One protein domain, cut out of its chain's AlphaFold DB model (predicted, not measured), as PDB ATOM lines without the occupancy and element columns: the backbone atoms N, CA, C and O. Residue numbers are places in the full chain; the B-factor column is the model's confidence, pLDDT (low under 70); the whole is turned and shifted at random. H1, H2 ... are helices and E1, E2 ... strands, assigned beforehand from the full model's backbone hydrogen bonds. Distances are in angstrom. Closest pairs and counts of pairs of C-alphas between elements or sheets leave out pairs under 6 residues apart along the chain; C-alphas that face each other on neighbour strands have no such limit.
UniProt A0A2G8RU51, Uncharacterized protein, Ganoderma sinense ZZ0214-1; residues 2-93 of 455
ATOM      1  N   TRP A   2     201.012  82.641  91.802       92.00
ATOM      2  CA  TRP A   2     200.242  83.736  92.424       92.00
ATOM      3  C   TRP A   2     200.193  85.073  91.672       92.00
ATOM      4  O   TRP A   2     199.160  85.750  91.685       92.00
ATOM      5  N   LEU A   3     201.258  85.437  90.951       90.81
ATOM      6  CA  LEU A   3     201.253  86.604  90.065       90.81
ATOM      7  C   LEU A   3     200.183  86.500  88.964       90.81
ATOM      8  O   LEU A   3     199.491  87.485  88.699       90.81
ATOM      9  N   ARG A   4     200.007  85.313  88.366       91.12
ATOM     10  CA  ARG A   4     198.991  85.060  87.330       91.12
ATOM     11  C   ARG A   4     197.591  85.086  87.926       91.12
ATOM     12  O   ARG A   4     196.741  85.795  87.400       91.12
ATOM     13  N   VAL A   5     197.393  84.414  89.062       91.44
ATOM     14  CA  VAL A   5     196.119  84.397  89.802       91.44
ATOM     15  C   VAL A   5     195.663  85.822  90.116       91.44
ATOM     16  O   VAL A   5     194.585  86.250  89.712       91.44
ATOM     17  N   SER A   6     196.533  86.608  90.750       90.44
ATOM     18  CA  SER A   6     196.209  87.978  91.162       90.44
ATOM     19  C   SER A   6     195.931  88.892  89.968       90.44
ATOM     20  O   SER A   6     195.071  89.766  90.023       90.44
ATOM     21  N   THR A   7     196.673  88.708  88.874       90.00
ATOM     22  CA  THR A   7     196.455  89.475  87.642       90.00
ATOM     23  C   THR A   7     195.144  89.091  86.970       90.00
ATOM     24  O   THR A   7     194.425  89.984  86.536       90.00
ATOM     25  N   SER A   8     194.794  87.804  86.941       90.56
ATOM     26  CA  SER A   8     193.526  87.331  86.384       90.56
ATOM     27  C   SER A   8     192.338  87.979  87.090       90.56
ATOM     28  O   SER A   8     191.547  88.635  86.422       90.56
ATOM     29  N   TYR A   9     192.281  87.935  88.427       91.38
ATOM     30  CA  TYR A   9     191.195  88.563  89.188       91.38
ATOM     31  C   TYR A   9     191.064  90.071  88.933       91.38
ATOM     32  O   TYR A   9     189.954  90.566  88.743       91.38
ATOM     33  N   ARG A  10     192.180  90.812  88.878       87.06
ATOM     34  CA  ARG A  10     192.136  92.254  88.576       87.06
ATOM     35  C   ARG A  10     191.607  92.530  87.173       87.06
ATOM     36  O   ARG A  10     190.719  93.354  87.015       87.06
ATOM     37  N   GLN A  11     192.118  91.824  86.168       87.81
ATOM     38  CA  GLN A  11     191.682  92.031  84.785       87.81
ATOM     39  C   GLN A  11     190.224  91.616  84.579       87.81
ATOM     40  O   GLN A  11     189.477  92.286  83.875       87.81
ATOM     41  N   SER A  12     189.802  90.530  85.216       87.31
ATOM     42  CA  SER A  12     188.416  90.074  85.189       87.31
ATOM     43  C   SER A  12     187.452  91.116  85.744       87.31
ATOM     44  O   SER A  12     186.396  91.334  85.158       87.31
ATOM     45  N   LEU A  13     187.847  91.826  86.807       84.44
ATOM     46  CA  LEU A  13     187.039  92.898  87.386       84.44
ATOM     47  C   LEU A  13     186.874  94.072  86.411       84.44
ATOM     48  O   LEU A  13     185.770  94.585  86.230       84.44
ATOM     49  N   THR A  14     187.969  94.466  85.758       79.81
ATOM     50  CA  THR A  14     187.986  95.557  84.778       79.81
ATOM     51  C   THR A  14     187.131  95.249  83.557       79.81
ATOM     52  O   THR A  14     186.365  96.096  83.112       79.81
ATOM     53  N   TYR A  15     187.262  94.041  83.006       81.12
ATOM     54  CA  TYR A  15     186.652  93.685  81.723       81.12
ATOM     55  C   TYR A  15     185.284  93.008  81.852       81.12
ATOM     56  O   TYR A  15     184.695  92.647  80.838       81.12
ATOM     57  N   GLY A  16     184.789  92.798  83.075       81.38
ATOM     58  CA  GLY A  16     183.510  92.123  83.311       81.38
ATOM     59  C   GLY A  16     183.489  90.671  82.826       81.38
ATOM     60  O   GLY A  16     182.438  90.169  82.442       81.38
ATOM     61  N   ARG A  17     184.649  90.003  82.808       85.38
ATOM     62  CA  ARG A  17     184.774  88.587  82.425       85.38
ATOM     63  C   ARG A  17     185.028  87.724  83.659       85.38
ATOM     64  O   ARG A  17     185.677  88.209  84.585       85.38
ATOM     65  N   PRO A  18     184.640  86.439  83.664       87.38
ATOM     66  CA  PRO A  18     185.006  85.533  84.747       87.38
ATOM     67  C   PRO A  18     186.532  85.450  84.954       87.38
ATOM     68  O   PRO A  18     187.300  85.574  83.989       87.38
ATOM     69  N   PRO A  19     187.019  85.267  86.193       90.12
ATOM     70  CA  PRO A  19     188.411  84.913  86.464       90.12
ATOM     71  C   PRO A  19     188.823  83.622  85.756       90.12
ATOM     72  O   PRO A  19     188.069  82.657  85.704       90.12
ATOM     73  N   SER A  20     190.051  83.583  85.238       90.19
ATOM     74  CA  SER A  20     190.620  82.387  84.590       90.19
ATOM     75  C   SER A  20     191.053  81.315  85.593       90.19
ATOM     76  O   SER A  20     191.347  80.194  85.200       90.19
ATOM     77  N   PHE A  21     191.138  81.672  86.874       90.00
ATOM     78  CA  PHE A  21     191.500  80.776  87.966       90.00
ATOM     79  C   PHE A  21     190.396  80.830  89.014       90.00
ATOM     80  O   PHE A  21     190.039  81.922  89.454       90.00
ATOM     81  N   ALA A  22     189.903  79.670  89.442       90.50
ATOM     82  CA  ALA A  22     189.087  79.562  90.645       90.50
ATOM     83  C   ALA A  22     189.987  79.207  91.833       90.50
ATOM     84  O   ALA A  22     190.927  78.424  91.688       90.50
ATOM     85  N   MET A  23     189.699  79.766  93.013       91.75
ATOM     86  CA  MET A  23     190.500  79.491  94.214       91.75
ATOM     87  C   MET A  23     190.485  78.014  94.624       91.75
ATOM     88  O   MET A  23     191.450  77.564  95.231       91.75
ATOM     89  N   SER A  24     189.455  77.255  94.239       91.75
ATOM     90  CA  SER A  24     189.357  75.809  94.472       91.75
ATOM     91  C   SER A  24     190.460  74.987  93.794       91.75
ATOM     92  O   SER A  24     190.698  73.859  94.201       91.75
ATOM     93  N   PHE A  25     191.129  75.536  92.773       91.50
ATOM     94  CA  PHE A  25     192.203  74.864  92.028       91.50
ATOM     95  C   PHE A  25     193.589  75.473  92.292       91.50
ATOM     96  O   PHE A  25     194.524  75.239  91.528       91.50
ATOM     97  N   VAL A  26     193.729  76.308  93.325       92.69
ATOM     98  CA  VAL A  26     195.010  76.919  93.707       92.69
ATOM     99  C   VAL A  26     195.452  76.333  95.045       92.69
ATOM    100  O   VAL A  26     194.963  76.741  96.092       92.69
ATOM    101  N   ASP A  27     196.397  75.401  94.998       92.56
ATOM    102  CA  ASP A  27     196.970  74.700  96.158       92.56
ATOM    103  C   ASP A  27     198.329  75.270  96.612       92.56
ATOM    104  O   ASP A  27     198.784  75.038  97.730       92.56
ATOM    105  N   CYS A  28     198.985  76.045  95.748       92.38
ATOM    106  CA  CYS A  28     200.310  76.589  96.006       92.38
ATOM    107  C   CYS A  28     200.286  77.608  97.156       92.38
ATOM    108  O   CYS A  28     199.472  78.534  97.161       92.38
ATOM    109  N   GLN A  29     201.264  77.533  98.062       92.56
ATOM    110  CA  GLN A  29     201.436  78.522  99.132       92.56
ATOM    111  C   GLN A  29     201.672  79.934  98.573       92.56
ATOM    112  O   GLN A  29     202.297  80.107  97.520       92.56
ATOM    113  N   ILE A  30     201.142  80.951  99.260       92.31
ATOM    114  CA  ILE A  30     201.411  82.355  98.925       92.31
ATOM    115  C   ILE A  30     202.885  82.632  99.247       92.31
ATOM    116  O   ILE A  30     203.311  82.298 100.346       92.31
ATOM    117  N   PRO A  31     203.669  83.239  98.336       90.25
ATOM    118  CA  PRO A  31     205.024  83.655  98.665       90.25
ATOM    119  C   PRO A  31     204.963  84.776  99.707       90.25
ATOM    120  O   PRO A  31     204.431  85.860  99.445       90.25
ATOM    121  N   GLU A  32     205.471  84.484 100.901       84.50
ATOM    122  CA  GLU A  32     205.538  85.408 102.027       84.50
ATOM    123  C   GLU A  32     206.986  85.854 102.204       84.50
ATOM    124  O   GLU A  32     207.754  85.265 102.955       84.50
ATOM    125  N   GLU A  33     207.363  86.896 101.471       83.81
ATOM    126  CA  GLU A  33     208.623  87.603 101.689       83.81
ATOM    127  C   GLU A  33     208.300  88.847 102.525       83.81
ATOM    128  O   GLU A  33     207.798  89.832 101.965       83.81
ATOM    129  N   PRO A  34     208.449  88.795 103.864       80.12
ATOM    130  CA  PRO A  34     208.226  89.963 104.702       80.12
ATOM    131  C   PRO A  34     209.299  91.010 104.404       80.12
ATOM    132  O   PRO A  34     210.471  90.687 104.207       80.12
ATOM    133  N   THR A  35     208.890  92.273 104.377       85.25
ATOM    134  CA  THR A  35     209.800  93.414 104.237       85.25
ATOM    135  C   THR A  35     209.923  94.124 105.578       85.25
ATOM    136  O   THR A  35     209.093  93.922 106.463       85.25
ATOM    137  N   LYS A  36     210.971  94.928 105.752       85.38
ATOM    138  CA  LYS A  36     211.092  95.814 106.912       85.38
ATOM    139  C   LYS A  36     210.623  97.212 106.541       85.38
ATOM    140  O   LYS A  36     210.934  97.675 105.443       85.38
ATOM    141  N   ASN A  37     209.887  97.856 107.439       81.69
ATOM    142  CA  ASN A  37     209.558  99.273 107.311       81.69
ATOM    143  C   ASN A  37     210.775 100.152 107.674       81.69
ATOM    144  O   ASN A  37     211.819  99.651 108.099       81.69
ATOM    145  N   ASP A  38     210.624 101.473 107.555       76.56
ATOM    146  CA  ASP A  38     211.672 102.450 107.902       76.56
ATOM    147  C   ASP A  38     212.093 102.386 109.388       76.56
ATOM    148  O   ASP A  38     213.177 102.839 109.749       76.56
ATOM    149  N   GLN A  39     211.259 101.796 110.251       80.44
ATOM    150  CA  GLN A  39     211.517 101.576 111.680       80.44
ATOM    151  C   GLN A  39     212.168 100.206 111.965       80.44
ATOM    152  O   GLN A  39     212.455  99.878 113.113       80.44
ATOM    153  N   GLY A  40     212.429  99.401 110.930       81.56
ATOM    154  CA  GLY A  40     213.025  98.070 111.044       81.56
ATOM    155  C   GLY A  40     212.051  96.957 111.446       81.56
ATOM    156  O   GLY A  40     212.483  95.813 111.616       81.56
ATOM    157  N   GLU A  41     210.757  97.256 111.570       86.31
ATOM    158  CA  GLU A  41     209.713  96.296 111.926       86.31
ATOM    159  C   GLU A  41     209.292  95.464 110.714       86.31
ATOM    160  O   GLU A  41     209.223  95.961 109.588       86.31
ATOM    161  N   TYR A  42     208.979  94.191 110.949       88.19
ATOM    162  CA  TYR A  42     208.518  93.296 109.893       88.19
ATOM    163  C   TYR A  42     207.078  93.602 109.489       88.19
ATOM    164  O   TYR A  42     206.159  93.595 110.305       88.19
ATOM    165  N   GLU A  43     206.875  93.770 108.190       91.25
ATOM    166  CA  GLU A  43     205.575  93.985 107.582       91.25
ATOM    167  C   GLU A  43     205.400  93.146 106.311       91.25
ATOM    168  O   GLU A  43     206.326  92.564 105.738       91.25
ATOM    169  N   MET A  44     204.156  93.072 105.854       91.62
ATOM    170  CA  MET A  44     203.812  92.364 104.633       91.62
ATOM    171  C   MET A  44     204.283  93.152 103.409       91.62
ATOM    172  O   MET A  44     203.872  94.296 103.217       91.62
ATOM    173  N   SER A  45     205.073  92.523 102.537       93.62
ATOM    174  CA  SER A  45     205.477  93.137 101.269       93.62
ATOM    175  C   SER A  45     204.288  93.402 100.345       93.62
ATOM    176  O   SER A  45     203.243  92.747 100.415       93.62
ATOM    177  N   PHE A  46     204.465  94.325  99.397       94.19
ATOM    178  CA  PHE A  46     203.471  94.606  98.361       94.19
ATOM    179  C   PHE A  46     203.038  93.354  97.582       94.19
ATOM    180  O   PHE A  46     201.855  93.189  97.267       94.19
ATOM    181  N   ALA A  47     203.977  92.453  97.270       93.81
ATOM    182  CA  ALA A  47     203.677  91.211  96.565       93.81
ATOM    183  C   ALA A  47     202.749  90.310  97.393       93.81
ATOM    184  O   ALA A  47     201.677  89.933  96.907       93.81
ATOM    185  N   ALA A  48     203.110  90.046  98.653       94.31
ATOM    186  CA  ALA A  48     202.300  89.257  99.575       94.31
ATOM    187  C   ALA A  48     200.920  89.895  99.800       94.31
ATOM    188  O   ALA A  48     199.897  89.215  99.687       94.31
ATOM    189  N   TRP A  49     200.867  91.215 100.008       95.62
ATOM    190  CA  TRP A  49     199.622  91.966 100.169       95.62
ATOM    191  C   TRP A  49     198.694  91.797  98.965       95.62
ATOM    192  O   TRP A  49     197.536  91.409  99.114       95.62
ATOM    193  N   LYS A  50     199.218  91.986  97.751       95.19
ATOM    194  CA  LYS A  50     198.471  91.842  96.495       95.19
ATOM    195  C   LYS A  50     197.923  90.424  96.308       95.19
ATOM    196  O   LYS A  50     196.797  90.261  95.831       95.19
ATOM    197  N   HIS A  51     198.693  89.399  96.672       94.94
ATOM    198  CA  HIS A  51     198.271  87.996  96.589       94.94
ATOM    199  C   HIS A  51     197.197  87.651  97.623       94.94
ATOM    200  O   HIS A  51     196.188  87.025  97.281       94.94
ATOM    201  N   ARG A  52     197.357  88.117  98.867       95.19
ATOM    202  CA  ARG A  52     196.353  87.937  99.921       95.19
ATOM    203  C   ARG A  52     195.064  88.690  99.610       95.19
ATOM    204  O   ARG A  52     193.995  88.109  99.741       95.19
ATOM    205  N   PHE A  53     195.141  89.931  99.132       96.19
ATOM    206  CA  PHE A  53     193.958  90.688  98.716       96.19
ATOM    207  C   PHE A  53     193.220  89.977  97.573       96.19
ATOM    208  O   PHE A  53     191.996  89.857  97.584       96.19
ATOM    209  N   SER A  54     193.965  89.428  96.608       94.81
ATOM    210  CA  SER A  54     193.361  88.700  95.488       94.81
ATOM    211  C   SER A  54     192.650  87.414  95.931       94.81
ATOM    212  O   SER A  54     191.539  87.155  95.482       94.81
ATOM    213  N   SER A  55     193.259  86.627  96.826       94.00
ATOM    214  CA  SER A  55     192.691  85.354  97.310       94.00
ATOM    215  C   SER A  55     191.608  85.499  98.369       94.00
ATOM    216  O   SER A  55     190.706  84.667  98.406       94.00
ATOM    217  N   LYS A  56     191.712  86.494  99.255       93.75
ATOM    218  CA  LYS A  56     190.811  86.663 100.405       93.75
ATOM    219  C   LYS A  56     189.717  87.705 100.183       93.75
ATOM    220  O   LYS A  56     188.773  87.729 100.972       93.75
ATOM    221  N   CYS A  57     189.843  88.552  99.159       95.00
ATOM    222  CA  CYS A  57     188.846  89.570  98.819       95.00
ATOM    223  C   CYS A  57     188.373  89.457  97.370       95.00
ATOM    224  O   CYS A  57     187.200  89.167  97.159       95.00
ATOM    225  N   LEU A  58     189.246  89.658  96.372       93.06
ATOM    226  CA  LEU A  58     188.789  89.738  94.973       93.06
ATOM    227  C   LEU A  58     188.124  88.455  94.478       93.06
ATOM    228  O   LEU A  58     187.140  88.542  93.756       93.06
ATOM    229  N   SER A  59     188.634  87.287  94.858       93.94
ATOM    230  CA  SER A  59     188.019  85.996  94.524       93.94
ATOM    231  C   SER A  59     186.552  85.918  94.955       93.94
ATOM    232  O   SER A  59     185.690  85.557  94.160       93.94
ATOM    233  N   ILE A  60     186.269  86.339  96.185       93.94
ATOM    234  CA  ILE A  60     184.943  86.284  96.801       93.94
ATOM    235  C   ILE A  60     184.040  87.363  96.210       93.94
ATOM    236  O   ILE A  60     182.874  87.102  95.937       93.94
ATOM    237  N   VAL A  61     184.583  88.555  95.947       93.31
ATOM    238  CA  VAL A  61     183.872  89.611  95.212       93.31
ATOM    239  C   VAL A  61     183.452  89.109  93.829       93.31
ATOM    240  O   VAL A  61     182.303  89.289  93.439       93.31
ATOM    241  N   HIS A  62     184.347  88.441  93.102       91.62
ATOM    242  CA  HIS A  62     184.035  87.857  91.797       91.62
ATOM    243  C   HIS A  62     182.933  86.814  91.869       91.62
ATOM    244  O   HIS A  62     181.983  86.883  91.098       91.62
ATOM    245  N   GLU A  63     183.035  85.879  92.804       90.56
ATOM    246  CA  GLU A  63     182.058  84.806  92.954       90.56
ATOM    247  C   GLU A  63     180.677  85.325  93.374       90.56
ATOM    248  O   GLU A  63     179.660  84.907  92.819       90.56
ATOM    249  N   GLN A  64     180.634  86.248  94.336       91.88
ATOM    250  CA  GLN A  64     179.383  86.680  94.953       91.88
ATOM    251  C   GLN A  64     178.729  87.868  94.247       91.88
ATOM    252  O   GLN A  64     177.506  87.893  94.165       91.88
ATOM    253  N   ALA A  65     179.497  88.843  93.745       90.12
ATOM    254  CA  ALA A  65     178.938  90.036  93.102       90.12
ATOM    255  C   ALA A  65     178.848  89.923  91.575       90.12
ATOM    256  O   ALA A  65     177.930  90.481  90.978       90.12
ATOM    257  N   PHE A  66     179.792  89.215  90.948       87.56
ATOM    258  CA  PHE A  66     179.908  89.105  89.486       87.56
ATOM    259  C   PHE A  66     179.693  87.677  88.967       87.56
ATOM    260  O   PHE A  66     179.939  87.393  87.793       87.56
ATOM    261  N   GLY A  67     179.236  86.774  89.838       85.81
ATOM    262  CA  GLY A  67     178.834  85.427  89.467       85.81
ATOM    263  C   GLY A  67     177.529  85.405  88.669       85.81
ATOM    264  O   GLY A  67     176.863  86.418  88.469       85.81
ATOM    265  N   ALA A  68     177.121  84.212  88.237       84.56
ATOM    266  CA  ALA A  68     175.897  84.034  87.449       84.56
ATOM    267  C   ALA A  68     174.607  84.394  88.216       84.56
ATOM    268  O   ALA A  68     173.570  84.651  87.607       84.56
ATOM    269  N   LYS A  69     174.650  84.377  89.552       85.38
ATOM    270  CA  LYS A  69     173.507  84.708  90.408       85.38
ATOM    271  C   LYS A  69     173.539  86.194  90.738       85.38
ATOM    272  O   LYS A  69     174.560  86.695  91.194       85.38
ATOM    273  N   VAL A  70     172.400  86.867  90.585       82.44
ATOM    274  CA  VAL A  70     172.267  88.272  90.982       82.44
ATOM    275  C   VAL A  70     172.441  88.382  92.506       82.44
ATOM    276  O   VAL A  70     171.665  87.762  93.246       82.44
ATOM    277  N   PRO A  71     173.429  89.149  93.001       84.88
ATOM    278  CA  PRO A  71     173.638  89.326  94.431       84.88
ATOM    279  C   PRO A  71     172.474  90.073  95.073       84.88
ATOM    280  O   PRO A  71     171.915  91.023  94.520       84.88
ATOM    281  N   ARG A  72     172.152  89.699  96.312       88.38
ATOM    282  CA  ARG A  72     171.312  90.541  97.169       88.38
ATOM    283  C   ARG A  72     172.103  91.778  97.574       88.38
ATOM    284  O   ARG A  72     173.297  91.685  97.838       88.38
ATOM    285  N   TYR A  73     171.422  92.911  97.721       90.56
ATOM    286  CA  TYR A  73     172.079  94.164  98.102       90.56
ATOM    287  C   TYR A  73     172.857  94.070  99.426       90.56
ATOM    288  O   TYR A  73     173.944  94.619  99.541       90.56
ATOM    289  N   HIS A  74     172.366  93.289 100.394       91.94
ATOM    290  CA  HIS A  74     173.091  93.029 101.642       91.94
ATOM    291  C   HIS A  74     174.484  92.416 101.418       91.94
ATOM    292  O   HIS A  74     175.448  92.840 102.048       91.94
ATOM    293  N   ALA A  75     174.610  91.470 100.479       93.19
ATOM    294  CA  ALA A  75     175.896  90.853 100.159       93.19
ATOM    295  C   ALA A  75     176.888  91.891  99.607       93.19
ATOM    296  O   ALA A  75     178.074  91.839  99.901       93.19
ATOM    297  N   ILE A  76     176.403  92.889  98.863       94.69
ATOM    298  CA  ILE A  76     177.229  93.991  98.353       94.69
ATOM    299  C   ILE A  76     177.801  94.821  99.501       94.69
ATOM    300  O   ILE A  76     178.983  95.146  99.483       94.69
ATOM    301  N   SER A  77     176.999  95.112 100.526       93.81
ATOM    302  CA  SER A  77     177.469  95.817 101.724       93.81
ATOM    303  C   SER A  77     178.508  95.010 102.514       93.81
ATOM    304  O   SER A  77     179.491  95.575 102.988       93.81
ATOM    305  N   GLU A  78     178.340  93.691 102.627       96.00
ATOM    306  CA  GLU A  78     179.333  92.817 103.273       96.00
ATOM    307  C   GLU A  78     180.651  92.763 102.489       96.00
ATOM    308  O   GLU A  78     181.735  92.805 103.077       96.00
ATOM    309  N   LEU A  79     180.571  92.703 101.158       96.69
ATOM    310  CA  LEU A  79     181.737  92.720 100.278       96.69
ATOM    311  C   LEU A  79     182.461  94.073 100.309       96.69
ATOM    312  O   LEU A  79     183.692  94.086 100.346       96.69
ATOM    313  N   ASP A  80     181.732  95.193 100.346       96.56
ATOM    314  CA  ASP A  80     182.307  96.537 100.509       96.56
ATOM    315  C   ASP A  80     183.109  96.608 101.808       96.56
ATOM    316  O   ASP A  80     184.308  96.902 101.778       96.56
ATOM    317  N   LYS A  81     182.489  96.209 102.927       96.50
ATOM    318  CA  LYS A  81     183.151  96.145 104.231       96.50
ATOM    319  C   LYS A  81     184.413  95.288 104.172       96.50
ATOM    320  O   LYS A  81     185.475  95.718 104.611       96.50
ATOM    321  N   ARG A  82     184.342  94.109 103.549       96.69
ATOM    322  CA  ARG A  82     185.495  93.212 103.388       96.69
ATOM    323  C   ARG A  82     186.648  93.852 102.613       96.69
ATOM    324  O   ARG A  82     187.810  93.619 102.942       96.69
ATOM    325  N   VAL A  83     186.353  94.632 101.574       97.19
ATOM    326  CA  VAL A  83     187.378  95.351 100.807       97.19
ATOM    327  C   VAL A  83     187.964  96.496 101.633       97.19
ATOM    328  O   VAL A  83     189.189  96.635 101.675       97.19
ATOM    329  N   ARG A  84     187.131  97.287 102.322       95.94
ATOM    330  CA  ARG A  84     187.579  98.414 103.159       95.94
ATOM    331  C   ARG A  84     188.445  97.951 104.326       95.94
ATOM    332  O   ARG A  84     189.570  98.439 104.456       95.94
ATOM    333  N   ASP A  85     187.986  96.944 105.063       96.00
ATOM    334  CA  ASP A  85     188.620  96.425 106.281       96.00
ATOM    335  C   ASP A  85     189.890  95.607 105.998       96.00
ATOM    336  O   ASP A  85     190.651  95.293 106.915       96.00
ATOM    337  N   PHE A  86     190.166  95.258 104.735       96.62
ATOM    338  CA  PHE A  86     191.376  94.515 104.408       96.62
ATOM    339  C   PHE A  86     192.628  95.325 104.761       96.62
ATOM    340  O   PHE A  86     192.870  96.396 104.189       96.62
ATOM    341  N   TYR A  87     193.436  94.780 105.671       94.88
ATOM    342  CA  TYR A  87     194.639  95.415 106.197       94.88
ATOM    343  C   TYR A  87     195.584  95.893 105.084       94.88
ATOM    344  O   TYR A  87     195.906  95.150 104.153       94.88
ATOM    345  N   VAL A  88     196.046  97.140 105.203       94.44
ATOM    346  CA  VAL A  88     197.088  97.729 104.352       94.44
ATOM    347  C   VAL A  88     198.260  98.125 105.252       94.44
ATOM    348  O   VAL A  88     198.056  98.972 106.135       94.44
ATOM    349  N   PRO A  89     199.455  97.538 105.034       93.19
ATOM    350  CA  PRO A  89     200.679  97.916 105.730       93.19
ATOM    351  C   PRO A  89     200.896  99.432 105.710       93.19
ATOM    352  O   PRO A  89     200.653 100.047 104.667       93.19
ATOM    353  N   PRO A  90     201.342 100.051 106.819       90.69
ATOM    354  CA  PRO A  90     201.605 101.487 106.872       90.69
ATOM    355  C   PRO A  90     202.521 101.976 105.746       90.69
ATOM    356  O   PRO A  90     202.234 103.010 105.146       90.69
ATOM    357  N   SER A  91     203.544 101.199 105.375       90.12
ATOM    358  CA  SER A  91     204.452 101.545 104.276       90.12
ATOM    359  C   SER A  91     203.790 101.576 102.901       90.12
ATOM    360  O   SER A  91     204.306 102.241 102.008       90.12
ATOM    361  N   LEU A  92     202.653 100.896 102.712       92.88
ATOM    362  CA  LEU A  92     201.901 100.857 101.455       92.88
ATOM    363  C   LEU A  92     200.787 101.910 101.396       92.88
ATOM    364  O   LEU A  92     200.062 101.976 100.403       92.88
ATOM    365  N   ARG A  93     200.639 102.749 102.428       93.12
ATOM    366  CA  ARG A  93     199.674 103.853 102.423       93.12
ATOM    367  C   ARG A  93     200.224 105.041 101.639       93.12
ATOM    368  O   ARG A  93     201.407 105.363 101.716       93.12
TER     369      ARG A  93
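Overview. This is residues 2 to 93 of the 455 residues of an uncharacterized protein of Ganoderma sinense ZZ0214-1 (UniProt A0A2G8RU51). H1 crosses long helix H2, H3 folds back beside H2, and strand hairpin E1 and E2 sits at one end. The printed part has 92 residues, mostly helix, ordered H1, E1, E2, H2, H3. It is only just compact, radius of gyration of the C-alphas 14.6 A, spanning 46 by 27 by 22 A.

Arrangement. H1, residues 2 to 15, touches H2, residues 46 to 65, at a steep tilt of 45 degrees, closest at C-alphas 6 and 54, 5.2 A. Antiparallel E1, residues 34 to 36, and E2, residues 42 to 44, have N 35 and O 43 2.9 A apart. H2's residues 57 to 65 alone touch H3, residues 73 to 85, opposite ways, closest at C-alphas 57 and 83, 6.3 A. H1 and H3 have every O i to N i+4 pair within hydrogen-bond range, H2 13 of 16.

Along the chain. C-alpha 2 is at (200.242, 83.736, 92.424), C-alpha 85 at (188.620, 96.425, 106.281). H2 spans 25.5 A.

Size, cuts and confidence. The printed part has no cut, a long H1-to-E1 link, and no residue under pLDDT 70.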